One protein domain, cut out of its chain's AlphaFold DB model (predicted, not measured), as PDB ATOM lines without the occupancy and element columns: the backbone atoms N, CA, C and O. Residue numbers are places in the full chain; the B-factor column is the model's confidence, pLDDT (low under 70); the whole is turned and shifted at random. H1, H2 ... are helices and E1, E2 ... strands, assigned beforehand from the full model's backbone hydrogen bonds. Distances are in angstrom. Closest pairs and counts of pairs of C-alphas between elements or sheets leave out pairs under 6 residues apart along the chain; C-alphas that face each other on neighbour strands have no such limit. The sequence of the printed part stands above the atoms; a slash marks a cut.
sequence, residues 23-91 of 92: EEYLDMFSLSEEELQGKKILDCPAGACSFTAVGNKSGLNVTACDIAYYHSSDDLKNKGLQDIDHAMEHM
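AT A GLANCE: This is residues 23 to 91 of the 92 residues of an uncharacterized protein of Ureibacillus acetophenoni (UniProt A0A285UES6). A small two-strand parallel sheet, E1 and E2, with the short helix H3 packed on it, mostly on E2, makes the core; the short helices H1 and H2 lie towards one end, and the long helix H5 stands at the other end, with residues 81 to 91 sticking out. The contacts between the helices are few. The printed part has 69 residues with five named helices and two named strands, in the order H1, H2, E1, H3, E2, H4, H5; the class is mostly helix. The whole is loose, with a radius of gyration of the C-alphas of 14.0 A and spans of 39 by 27 by 18 A.

HOW THE PARTS SIT: H1, residues 23 to 29, is close but not clearly touching to H2, residues 33 to 36; their closest C-alphas, Leu 26 and Glu 33, are 7.8 A apart. H1 is also close but not clearly touching to H3, residues 51 to 57, with the closest C-alphas, Tyr 25 and Phe 51, 7.0 A apart, at a steep tilt of 56 degrees, opposite ways. H2 and H3 are only just apart, at 8.4 A. E1, residues 40 to 43, and E2, residues 61 to 64, are parallel neighbours at 26 degrees; N 41 and O 61 are within hydrogen-bond range at 2.9 A, as are N 63 and O 41. E1, H3 and E2 form a strand-helix-strand unit, two parallel neighbour strands with a helix between them, and its crossover is right-handed. The closest C-alphas of H3 and E2 are Thr 52 and Val 62, at 5.5 A. H4, residues 67 to 70, is close but not clearly touching to H5, residues 73 to 89; their closest C-alphas, Ala 68 and Leu 76, are 7.5 A apart. H5 is apart from H1, H2, E1, H3 and E2. In H1, H3 and H5 every O i to N i+4 pair is within hydrogen-bond range; H2 and H4 are too short for such a pair.

IN THESE COORDINATES: H1 begins at C-alpha 23 (95.159, 111.103, 107.575) and is 10.1 A long. H2 follows with 5.1 A, E1 with 10.1 A, H3 with 9.9 A, E2 with 10.2 A and H4 with 6.0 A. H5 runs 24.5 A from C-alpha 73 (115.490, 103.647, 99.949) to C-alpha 89 (96.658, 96.451, 86.081).

THE WHOLE: The C-alphas farthest apart, those of Gly 38 and Glu 89, are 42.1 A apart. The printed part has no cut and no long link. The mean pLDDT of the printed part is 95.9, and no printed residue is under 70.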
ATOM      1  N   GLU A  23      96.586 110.862 107.349       97.88
ATOM      2  CA  GLU A  23      95.159 111.103 107.575       97.88
ATOM      3  C   GLU A  23      94.364 109.799 107.512       97.88
ATOM      4  O   GLU A  23      93.562 109.530 108.402       97.88
ATOM      5  N   GLU A  24      94.652 108.932 106.533       97.69
ATOM      6  CA  GLU A  24      94.017 107.613 106.459       97.69
ATOM      7  C   GLU A  24      94.282 106.784 107.721       97.69
ATOM      8  O   GLU A  24      93.392 106.082 108.190       97.69
ATOM      9  N   TYR A  25      95.487 106.857 108.295       96.00
ATOM     10  CA  TYR A  25      95.804 106.174 109.553       96.00
ATOM     11  C   TYR A  25      95.024 106.752 110.739       96.00
ATOM     12  O   TYR A  25      94.497 105.980 111.544       96.00
ATOM     13  N   LEU A  26      94.924 108.082 110.846       96.50
ATOM     14  CA  LEU A  26      94.110 108.718 111.883       96.50
ATOM     15  C   LEU A  26      92.650 108.260 111.792       96.50
ATOM     16  O   LEU A  26      92.085 107.823 112.795       96.50
ATOM     17  N   ASP A  27      92.082 108.247 110.587       97.62
ATOM     18  CA  ASP A  27      90.702 107.821 110.352       97.62
ATOM     19  C   ASP A  27      90.497 106.328 110.662       97.62
ATOM     20  O   ASP A  27      89.564 105.957 111.380       97.62
ATOM     21  N   MET A  28      91.390 105.458 110.174       95.56
ATOM     22  CA  MET A  28      91.324 104.005 110.396       95.56
ATOM     23  C   MET A  28      91.291 103.629 111.873       95.56
ATOM     24  O   MET A  28      90.583 102.697 112.258       95.56
ATOM     25  N   PHE A  29      92.106 104.310 112.677       94.62
ATOM     26  CA  PHE A  29      92.263 104.011 114.096       94.62
ATOM     27  C   PHE A  29      91.435 104.934 114.993       94.62
ATOM     28  O   PHE A  29      91.477 104.767 116.211       94.62
ATOM     29  N   SER A  30      90.663 105.858 114.408       97.06
ATOM     30  CA  SER A  30      89.898 106.878 115.136       97.06
ATOM     31  C   SER A  30      90.771 107.646 116.136       97.06
ATOM     32  O   SER A  30      90.412 107.787 117.304       97.06
ATOM     33  N   LEU A  31      91.939 108.093 115.671       95.38
ATOM     34  CA  LEU A  31      92.920 108.858 116.436       95.38
ATOM     35  C   LEU A  31      92.881 110.332 116.030       95.38
ATOM     36  O   LEU A  31      92.653 110.664 114.870       95.38
ATOM     37  N   SER A  32      93.193 111.209 116.974       95.94
ATOM     38  CA  SER A  32      93.486 112.622 116.728       95.94
ATOM     39  C   SER A  32      94.971 112.925 116.931       95.94
ATOM     40  O   SER A  32      95.674 112.227 117.667       95.94
ATOM     41  N   GLU A  33      95.476 113.976 116.290       94.56
ATOM     42  CA  GLU A  33      96.872 114.395 116.455       94.56
ATOM     43  C   GLU A  33      97.158 114.839 117.900       94.56
ATOM     44  O   GLU A  33      98.217 114.534 118.456       94.56
ATOM     45  N   GLU A  34      96.181 115.464 118.560       96.00
ATOM     46  CA  GLU A  34      96.270 115.881 119.960       96.00
ATOM     47  C   GLU A  34      96.484 114.697 120.907       96.00
ATOM     48  O   GLU A  34      97.265 114.792 121.856       96.00
ATOM     49  N   GLU A  35      95.828 113.564 120.646       96.25
ATOM     50  CA  GLU A  35      96.023 112.343 121.427       96.25
ATOM     51  C   GLU A  35      97.426 111.772 121.255       96.25
ATOM     52  O   GLU A  35      97.938 111.131 122.169       96.25
ATOM     53  N   LEU A  36      98.062 111.987 120.109       97.19
ATOM     54  CA  LEU A  36      99.393 111.466 119.815       97.19
ATOM     55  C   LEU A  36     100.509 112.325 120.424       97.19
ATOM     56  O   LEU A  36     101.613 111.824 120.671       97.19
ATOM     57  N   GLN A  37     100.228 113.594 120.718       97.62
ATOM     58  CA  GLN A  37     101.230 114.534 121.199       97.62
ATOM     59  C   GLN A  37     101.881 114.074 122.514       97.62
ATOM     60  O   GLN A  37     101.234 113.678 123.484       97.62
ATOM     61  N   GLY A  38     103.216 114.127 122.555       97.69
ATOM     62  CA  GLY A  38     104.008 113.733 123.726       97.69
ATOM     63  C   GLY A  38     104.114 112.220 123.966       97.69
ATOM     64  O   GLY A  38     104.824 111.807 124.887       97.69
ATOM     65  N   LYS A  39     103.470 111.377 123.149       98.19
ATOM     66  CA  LYS A  39     103.633 109.918 123.202       98.19
ATOM     67  C   LYS A  39     104.857 109.468 122.403       98.19
ATOM     68  O   LYS A  39     105.330 110.164 121.510       98.19
ATOM     69  N   LYS A  40     105.357 108.274 122.727       98.50
ATOM     70  CA  LYS A  40     106.293 107.522 121.880       98.50
ATOM     71  C   LYS A  40     105.488 106.515 121.075       98.50
ATOM     72  O   LYS A  40     104.796 105.693 121.677       98.50
ATOM     73  N   ILE A  41     105.563 106.598 119.755       98.31
ATOM     74  CA  ILE A  41     104.708 105.837 118.845       98.31
ATOM     75  C   ILE A  41     105.584 104.896 118.019       98.31
ATOM     76  O   ILE A  41     106.631 105.296 117.510       98.31
ATOM     77  N   LEU A  42     105.152 103.640 117.908       98.12
ATOM     78  CA  LEU A  42     105.762 102.634 117.047       98.12
ATOM     79  C   LEU A  42     104.823 102.367 115.869       98.12
ATOM     80  O   LEU A  42     103.718 101.870 116.067       98.12
ATOM     81  N   ASP A  43     105.290 102.685 114.670       97.56
ATOM     82  CA  ASP A  43     104.633 102.391 113.398       97.56
ATOM     83  C   ASP A  43     105.221 101.074 112.864       97.56
ATOM     84  O   ASP A  43     106.395 101.018 112.488       97.56
ATOM     85  N   CYS A  44     104.474  99.970 112.982       96.44
ATOM     86  CA  CYS A  44     104.985  98.624 112.712       96.44
ATOM     87  C   CYS A  44     103.868  97.645 112.295       96.44
ATOM     88  O   CYS A  44     103.014  97.326 113.128       96.44
ATOM     89  N   PRO A  45     103.917  97.062 111.082       94.81
ATOM     90  CA  PRO A  45     104.851  97.363 109.992       94.81
ATOM     91  C   PRO A  45     104.524  98.709 109.319       94.81
ATOM     92  O   PRO A  45     103.378  98.939 108.946       94.81
ATOM     93  N   ALA A  46     105.520  99.583 109.156       96.69
ATOM     94  CA  ALA A  46     105.322 100.918 108.576       96.69
ATOM     95  C   ALA A  46     105.313 100.926 107.036       96.69
ATOM     96  O   ALA A  46     104.569 101.677 106.399       96.69
ATOM     97  N   GLY A  47     106.147 100.090 106.415       95.88
ATOM     98  CA  GLY A  47     106.275  99.964 104.968       95.88
ATOM     99  C   GLY A  47     106.411 101.301 104.238       95.88
ATOM    100  O   GLY A  47     107.277 102.120 104.563       95.88
ATOM    101  N   ALA A  48     105.557 101.502 103.233       96.19
ATOM    102  CA  ALA A  48     105.502 102.706 102.405       96.19
ATOM    103  C   ALA A  48     104.572 103.805 102.961       96.19
ATOM    104  O   ALA A  48     104.313 104.788 102.263       96.19
ATOM    105  N   CYS A  49     104.012 103.644 104.165       97.00
ATOM    106  CA  CYS A  49     103.041 104.592 104.713       97.00
ATOM    107  C   CYS A  49     103.701 105.924 105.081       97.00
ATOM    108  O   CYS A  49     104.855 105.977 105.510       97.00
ATOM    109  N   SER A  50     102.957 107.025 104.948       97.19
ATOM    110  CA  SER A  50     103.496 108.354 105.257       97.19
ATOM    111  C   SER A  50     103.378 108.739 106.732       97.19
ATOM    112  O   SER A  50     103.920 109.774 107.122       97.19
ATOM    113  N   PHE A  51     102.735 107.907 107.563       97.94
ATOM    114  CA  PHE A  51     102.420 108.221 108.957       97.94
ATOM    115  C   PHE A  51     103.643 108.674 109.766       97.94
ATOM    116  O   PHE A  51     103.643 109.769 110.326       97.94
ATOM    117  N   THR A  52     104.728 107.891 109.763       98.00
ATOM    118  CA  THR A  52     105.963 108.266 110.471       98.00
ATOM    119  C   THR A  52     106.590 109.556 109.933       98.00
ATOM    120  O   THR A  52     107.022 110.408 110.711       98.00
ATOM    121  N   ALA A  53     106.661 109.720 108.609       97.88
ATOM    122  CA  ALA A  53     107.311 110.876 107.994       97.88
ATOM    123  C   ALA A  53     106.540 112.181 108.261       97.88
ATOM    124  O   ALA A  53     107.141 113.190 108.635       97.88
ATOM    125  N   VAL A  54     105.216 112.151 108.093       98.31
ATOM    126  CA  VAL A  54     104.326 113.293 108.338       98.31
ATOM    127  C   VAL A  54     104.240 113.586 109.834       98.31
ATOM    128  O   VAL A  54     104.479 114.720 110.232       98.31
ATOM    129  N   GLY A  55     104.026 112.568 110.672       97.94
ATOM    130  CA  GLY A  55     103.920 112.736 112.120       97.94
ATOM    131  C   GLY A  55     105.178 113.344 112.742       97.94
ATOM    132  O   GLY A  55     105.089 114.300 113.511       97.94
ATOM    133  N   ASN A  56     106.369 112.870 112.358       98.38
ATOM    134  CA  ASN A  56     107.621 113.469 112.833       98.38
ATOM    135  C   ASN A  56     107.792 114.919 112.354       98.38
ATOM    136  O   ASN A  56     108.299 115.756 113.101       98.38
ATOM    137  N   LYS A  57     107.347 115.251 111.133       98.19
ATOM    138  CA  LYS A  57     107.369 116.631 110.621       98.19
ATOM    139  C   LYS A  57     106.426 117.555 111.403       98.19
ATOM    140  O   LYS A  57     106.747 118.733 111.547       98.19
ATOM    141  N   SER A  58     105.321 117.027 111.926       95.88
ATOM    142  CA  SER A  58     104.381 117.758 112.788       95.88
ATOM    143  C   SER A  58     104.789 117.809 114.268       95.88
ATOM    144  O   SER A  58     104.141 118.479 115.064       95.88
ATOM    145  N   GLY A  59     105.896 117.163 114.657       97.75
ATOM    146  CA  GLY A  59     106.418 117.204 116.028       97.75
ATOM    147  C   GLY A  59     105.979 116.044 116.926       97.75
ATOM    148  O   GLY A  59     106.199 116.095 118.141       97.75
ATOM    149  N   LEU A  60     105.398 114.987 116.351       98.31
ATOM    150  CA  LEU A  60     105.203 113.710 117.035       98.31
ATOM    151  C   LEU A  60     106.535 112.953 117.158       98.31
ATOM    152  O   LEU A  60     107.501 113.237 116.456       98.31
ATOM    153  N   ASN A  61     106.590 111.974 118.064       98.50
ATOM    154  CA  ASN A  61     107.754 111.107 118.252       98.50
ATOM    155  C   ASN A  61     107.427 109.693 117.763       98.50
ATOM    156  O   ASN A  61     106.977 108.841 118.540       98.50
ATOM    157  N   VAL A  62     107.620 109.476 116.461       98.56
ATOM    158  CA  VAL A  62     107.259 108.234 115.773       98.56
ATOM    159  C   VAL A  62     108.512 107.510 115.289       98.56
ATOM    160  O   VAL A  62     109.377 108.093 114.636       98.56
ATOM    161  N   THR A  63     108.599 106.215 115.585       98.56
ATOM    162  CA  THR A  63     109.622 105.313 115.042       98.56
ATOM    163  C   THR A  63     108.967 104.303 114.108       98.56
ATOM    164  O   THR A  63     108.066 103.582 114.531       98.56
ATOM    165  N   ALA A  64     109.449 104.231 112.868       98.25
ATOM    166  CA  ALA A  64     109.024 103.237 111.889       98.25
ATOM    167  C   ALA A  64     109.837 101.943 112.014       98.25
ATOM    168  O   ALA A  64     111.057 101.978 112.194       98.25
ATOM    169  N   CYS A  65     109.166 100.807 111.858       98.00
ATOM    170  CA  CYS A  65     109.776  99.488 111.769       98.00
ATOM    171  C   CYS A  65     109.114  98.695 110.640       98.00
ATOM    172  O   CYS A  65     107.890  98.608 110.578       98.00
ATOM    173  N   ASP A  66     109.915  98.099 109.761       97.06
ATOM    174  CA  ASP A  66     109.448  97.180 108.728       97.06
ATOM    175  C   ASP A  66     110.599  96.266 108.288       97.06
ATOM    176  O   ASP A  66     111.755  96.690 108.244       97.06
ATOM    177  N   ILE A  67     110.292  95.022 107.923       96.00
ATOM    178  CA  ILE A  67     111.281  94.106 107.344       96.00
ATOM    179  C   ILE A  67     111.788  94.602 105.982       96.00
ATOM    180  O   ILE A  67     112.945  94.370 105.632       96.00
ATOM    181  N   ALA A  68     110.956  95.332 105.234       95.69
ATOM    182  CA  ALA A  68     111.305  95.931 103.954       95.69
ATOM    183  C   ALA A  68     112.488  96.905 104.077       95.69
ATOM    184  O   ALA A  68     113.267  97.035 103.138       95.69
ATOM    185  N   TYR A  69     112.692  97.523 105.246       96.31
ATOM    186  CA  TYR A  69     113.799  98.455 105.494       96.31
ATOM    187  C   TYR A  69     115.182  97.790 105.537       96.31
ATOM    188  O   TYR A  69     116.189  98.478 105.676       96.31
ATOM    189  N   TYR A  70     115.254  96.466 105.369       97.25
ATOM    190  CA  TYR A  70     116.493  95.790 104.989       97.25
ATOM    191  C   TYR A  70     117.033  96.275 103.626       97.25
ATOM    192  O   TYR A  70     118.244  96.264 103.403       97.25
ATOM    193  N   HIS A  71     116.152  96.698 102.715       97.19
ATOM    194  CA  HIS A  71     116.510  97.210 101.392       97.19
ATOM    195  C   HIS A  71     116.816  98.713 101.412       97.19
ATOM    196  O   HIS A  71     116.406  99.441 102.317       97.19
ATOM    197  N   SER A  72     117.529  99.193 100.388       97.94
ATOM    198  CA  SER A  72     117.830 100.620 100.257       97.94
ATOM    199  C   SER A  72     116.569 101.440  99.961       97.94
ATOM    200  O   SER A  72     115.583 100.932  99.422       97.94
ATOM    201  N   SER A  73     116.601 102.739 100.263       96.06
ATOM    202  CA  SER A  73     115.490 103.647  99.949       96.06
ATOM    203  C   SER A  73     115.173 103.702  98.452       96.06
ATOM    204  O   SER A  73     114.005 103.807  98.082       96.06
ATOM    205  N   ASP A  74     116.193 103.612  97.593       98.06
ATOM    206  CA  ASP A  74     116.013 103.615  96.139       98.06
ATOM    207  C   ASP A  74     115.356 102.315  95.659       98.06
ATOM    208  O   ASP A  74     114.433 102.361  94.845       98.06
ATOM    209  N   ASP A  75     115.751 101.163  96.215       97.94
ATOM    210  CA  ASP A  75     115.114  99.875  95.915       97.94
ATOM    211  C   ASP A  75     113.646  99.864  96.345       97.94
ATOM    212  O   ASP A  75     112.778  99.431  95.586       97.94
ATOM    213  N   LEU A  76     113.346 100.387  97.538       96.88
ATOM    214  CA  LEU A  76     111.977 100.477  98.050       96.88
ATOM    215  C   LEU A  76     111.109 101.414  97.217       96.88
ATOM    216  O   LEU A  76     109.963 101.082  96.917       96.88
ATOM    217  N   LYS A  77     111.655 102.557  96.793       96.38
ATOM    218  CA  LYS A  77     110.968 103.474  95.882       96.38
ATOM    219  C   LYS A  77     110.655 102.792  94.550       96.38
ATOM    220  O   LYS A  77     109.524 102.875  94.079       96.38
ATOM    221  N   ASN A  78     111.634 102.109  93.959       97.25
ATOM    222  CA  ASN A  78     111.449 101.404  92.691       97.25
ATOM    223  C   ASN A  78     110.425 100.270  92.820       97.25
ATOM    224  O   ASN A  78     109.548 100.151  91.967       97.25
ATOM    225  N   LYS A  79     110.488  99.484  93.905       95.69
ATOM    226  CA  LYS A  79     109.499  98.441  94.208       95.69
ATOM    227  C   LYS A  79     108.097  99.035  94.332       95.69
ATOM    228  O   LYS A  79     107.180  98.524  93.705       95.69
ATOM    229  N   GLY A  80     107.942 100.118  95.095       95.44
ATOM    230  CA  GLY A  80     106.652 100.780  95.288       95.44
ATOM    231  C   GLY A  80     106.033 101.261  93.975       95.44
ATOM    232  O   GLY A  80     104.857 101.020  93.736       95.44
ATOM    233  N   LEU A  81     106.828 101.869  93.087       95.56
ATOM    234  CA  LEU A  81     106.352 102.284  91.761       95.56
ATOM    235  C   LEU A  81     105.884 101.087  90.917       95.56
ATOM    236  O   LEU A  81     104.786 101.118  90.375       95.56
ATOM    237  N   GLN A  82     106.672 100.009  90.865       95.06
ATOM    238  CA  GLN A  82     106.313  98.791  90.121       95.06
ATOM    239  C   GLN A  82     105.072  98.089  90.685       95.06
ATOM    240  O   GLN A  82     104.302  97.479  89.946       95.06
ATOM    241  N   ASP A  83     104.907  98.130  92.001       94.62
ATOM    242  CA  ASP A  83     103.789  97.509  92.693       94.62
ATOM    243  C   ASP A  83     102.494  98.304  92.529       94.62
ATOM    244  O   ASP A  83     101.430  97.693  92.446       94.62
ATOM    245  N   ILE A  84     102.575  99.636  92.432       93.00
ATOM    246  CA  ILE A  84     101.441 100.479  92.038       93.00
ATOM    247  C   ILE A  84     100.981 100.089  90.635       93.00
ATOM    248  O   ILE A  84      99.809  99.764  90.467       93.00
ATOM    249  N   ASP A  85     101.891 100.057  89.655       92.44
ATOM    250  CA  ASP A  85     101.546  99.690  88.274       92.44
ATOM    251  C   ASP A  85     100.887  98.302  88.225       92.44
ATOM    252  O   ASP A  85      99.800  98.133  87.677       92.44
ATOM    253  N   HIS A  86     101.490  97.323  88.903       90.56
ATOM    254  CA  HIS A  86     100.968  95.963  88.980       90.56
ATOM    255  C   HIS A  86      99.591  95.871  89.639       90.56
ATOM    256  O   HIS A  86      98.724  95.159  89.136       90.56
ATOM    257  N   ALA A  87      99.379  96.566  90.759       89.81
ATOM    258  CA  ALA A  87      98.089  96.562  91.434       89.81
ATOM    259  C   ALA A  87      97.006  97.193  90.549       89.81
ATOM    260  O   ALA A  87      95.918  96.637  90.438       89.81
ATOM    261  N   MET A  88      97.323  98.303  89.875       88.94
ATOM    262  CA  MET A  88      96.393  98.998  88.984       88.94
ATOM    263  C   MET A  88      96.031  98.176  87.741       88.94
ATOM    264  O   MET A  88      94.886  98.234  87.307       88.94
ATOM    265  N   GLU A  89      96.953  97.382  87.187       88.19
ATOM    266  CA  GLU A  89      96.658  96.451  86.081       88.19
ATOM    267  C   GLU A  89      95.635  95.366  86.454       88.19
ATOM    268  O   GLU A  89      94.949  94.844  85.577       88.19
ATOM    269  N   HIS A  90      95.533  95.025  87.742       83.81
ATOM    270  CA  HIS A  90      94.649  93.975  88.265       83.81
ATOM    271  C   HIS A  90      93.409  94.547  88.979       83.81
ATOM    272  O   HIS A  90      92.628  93.790  89.559       83.81
ATOM    273  N   MET A  91      93.223  95.872  88.957       77.44
ATOM    274  CA  MET A  91      91.994  96.529  89.404       77.44
ATOM    275  C   MET A  91      90.999  96.592  88.234       77.44
ATOM    276  O   MET A  91      91.265  97.264  87.239       77.44
TER     277      MET A  91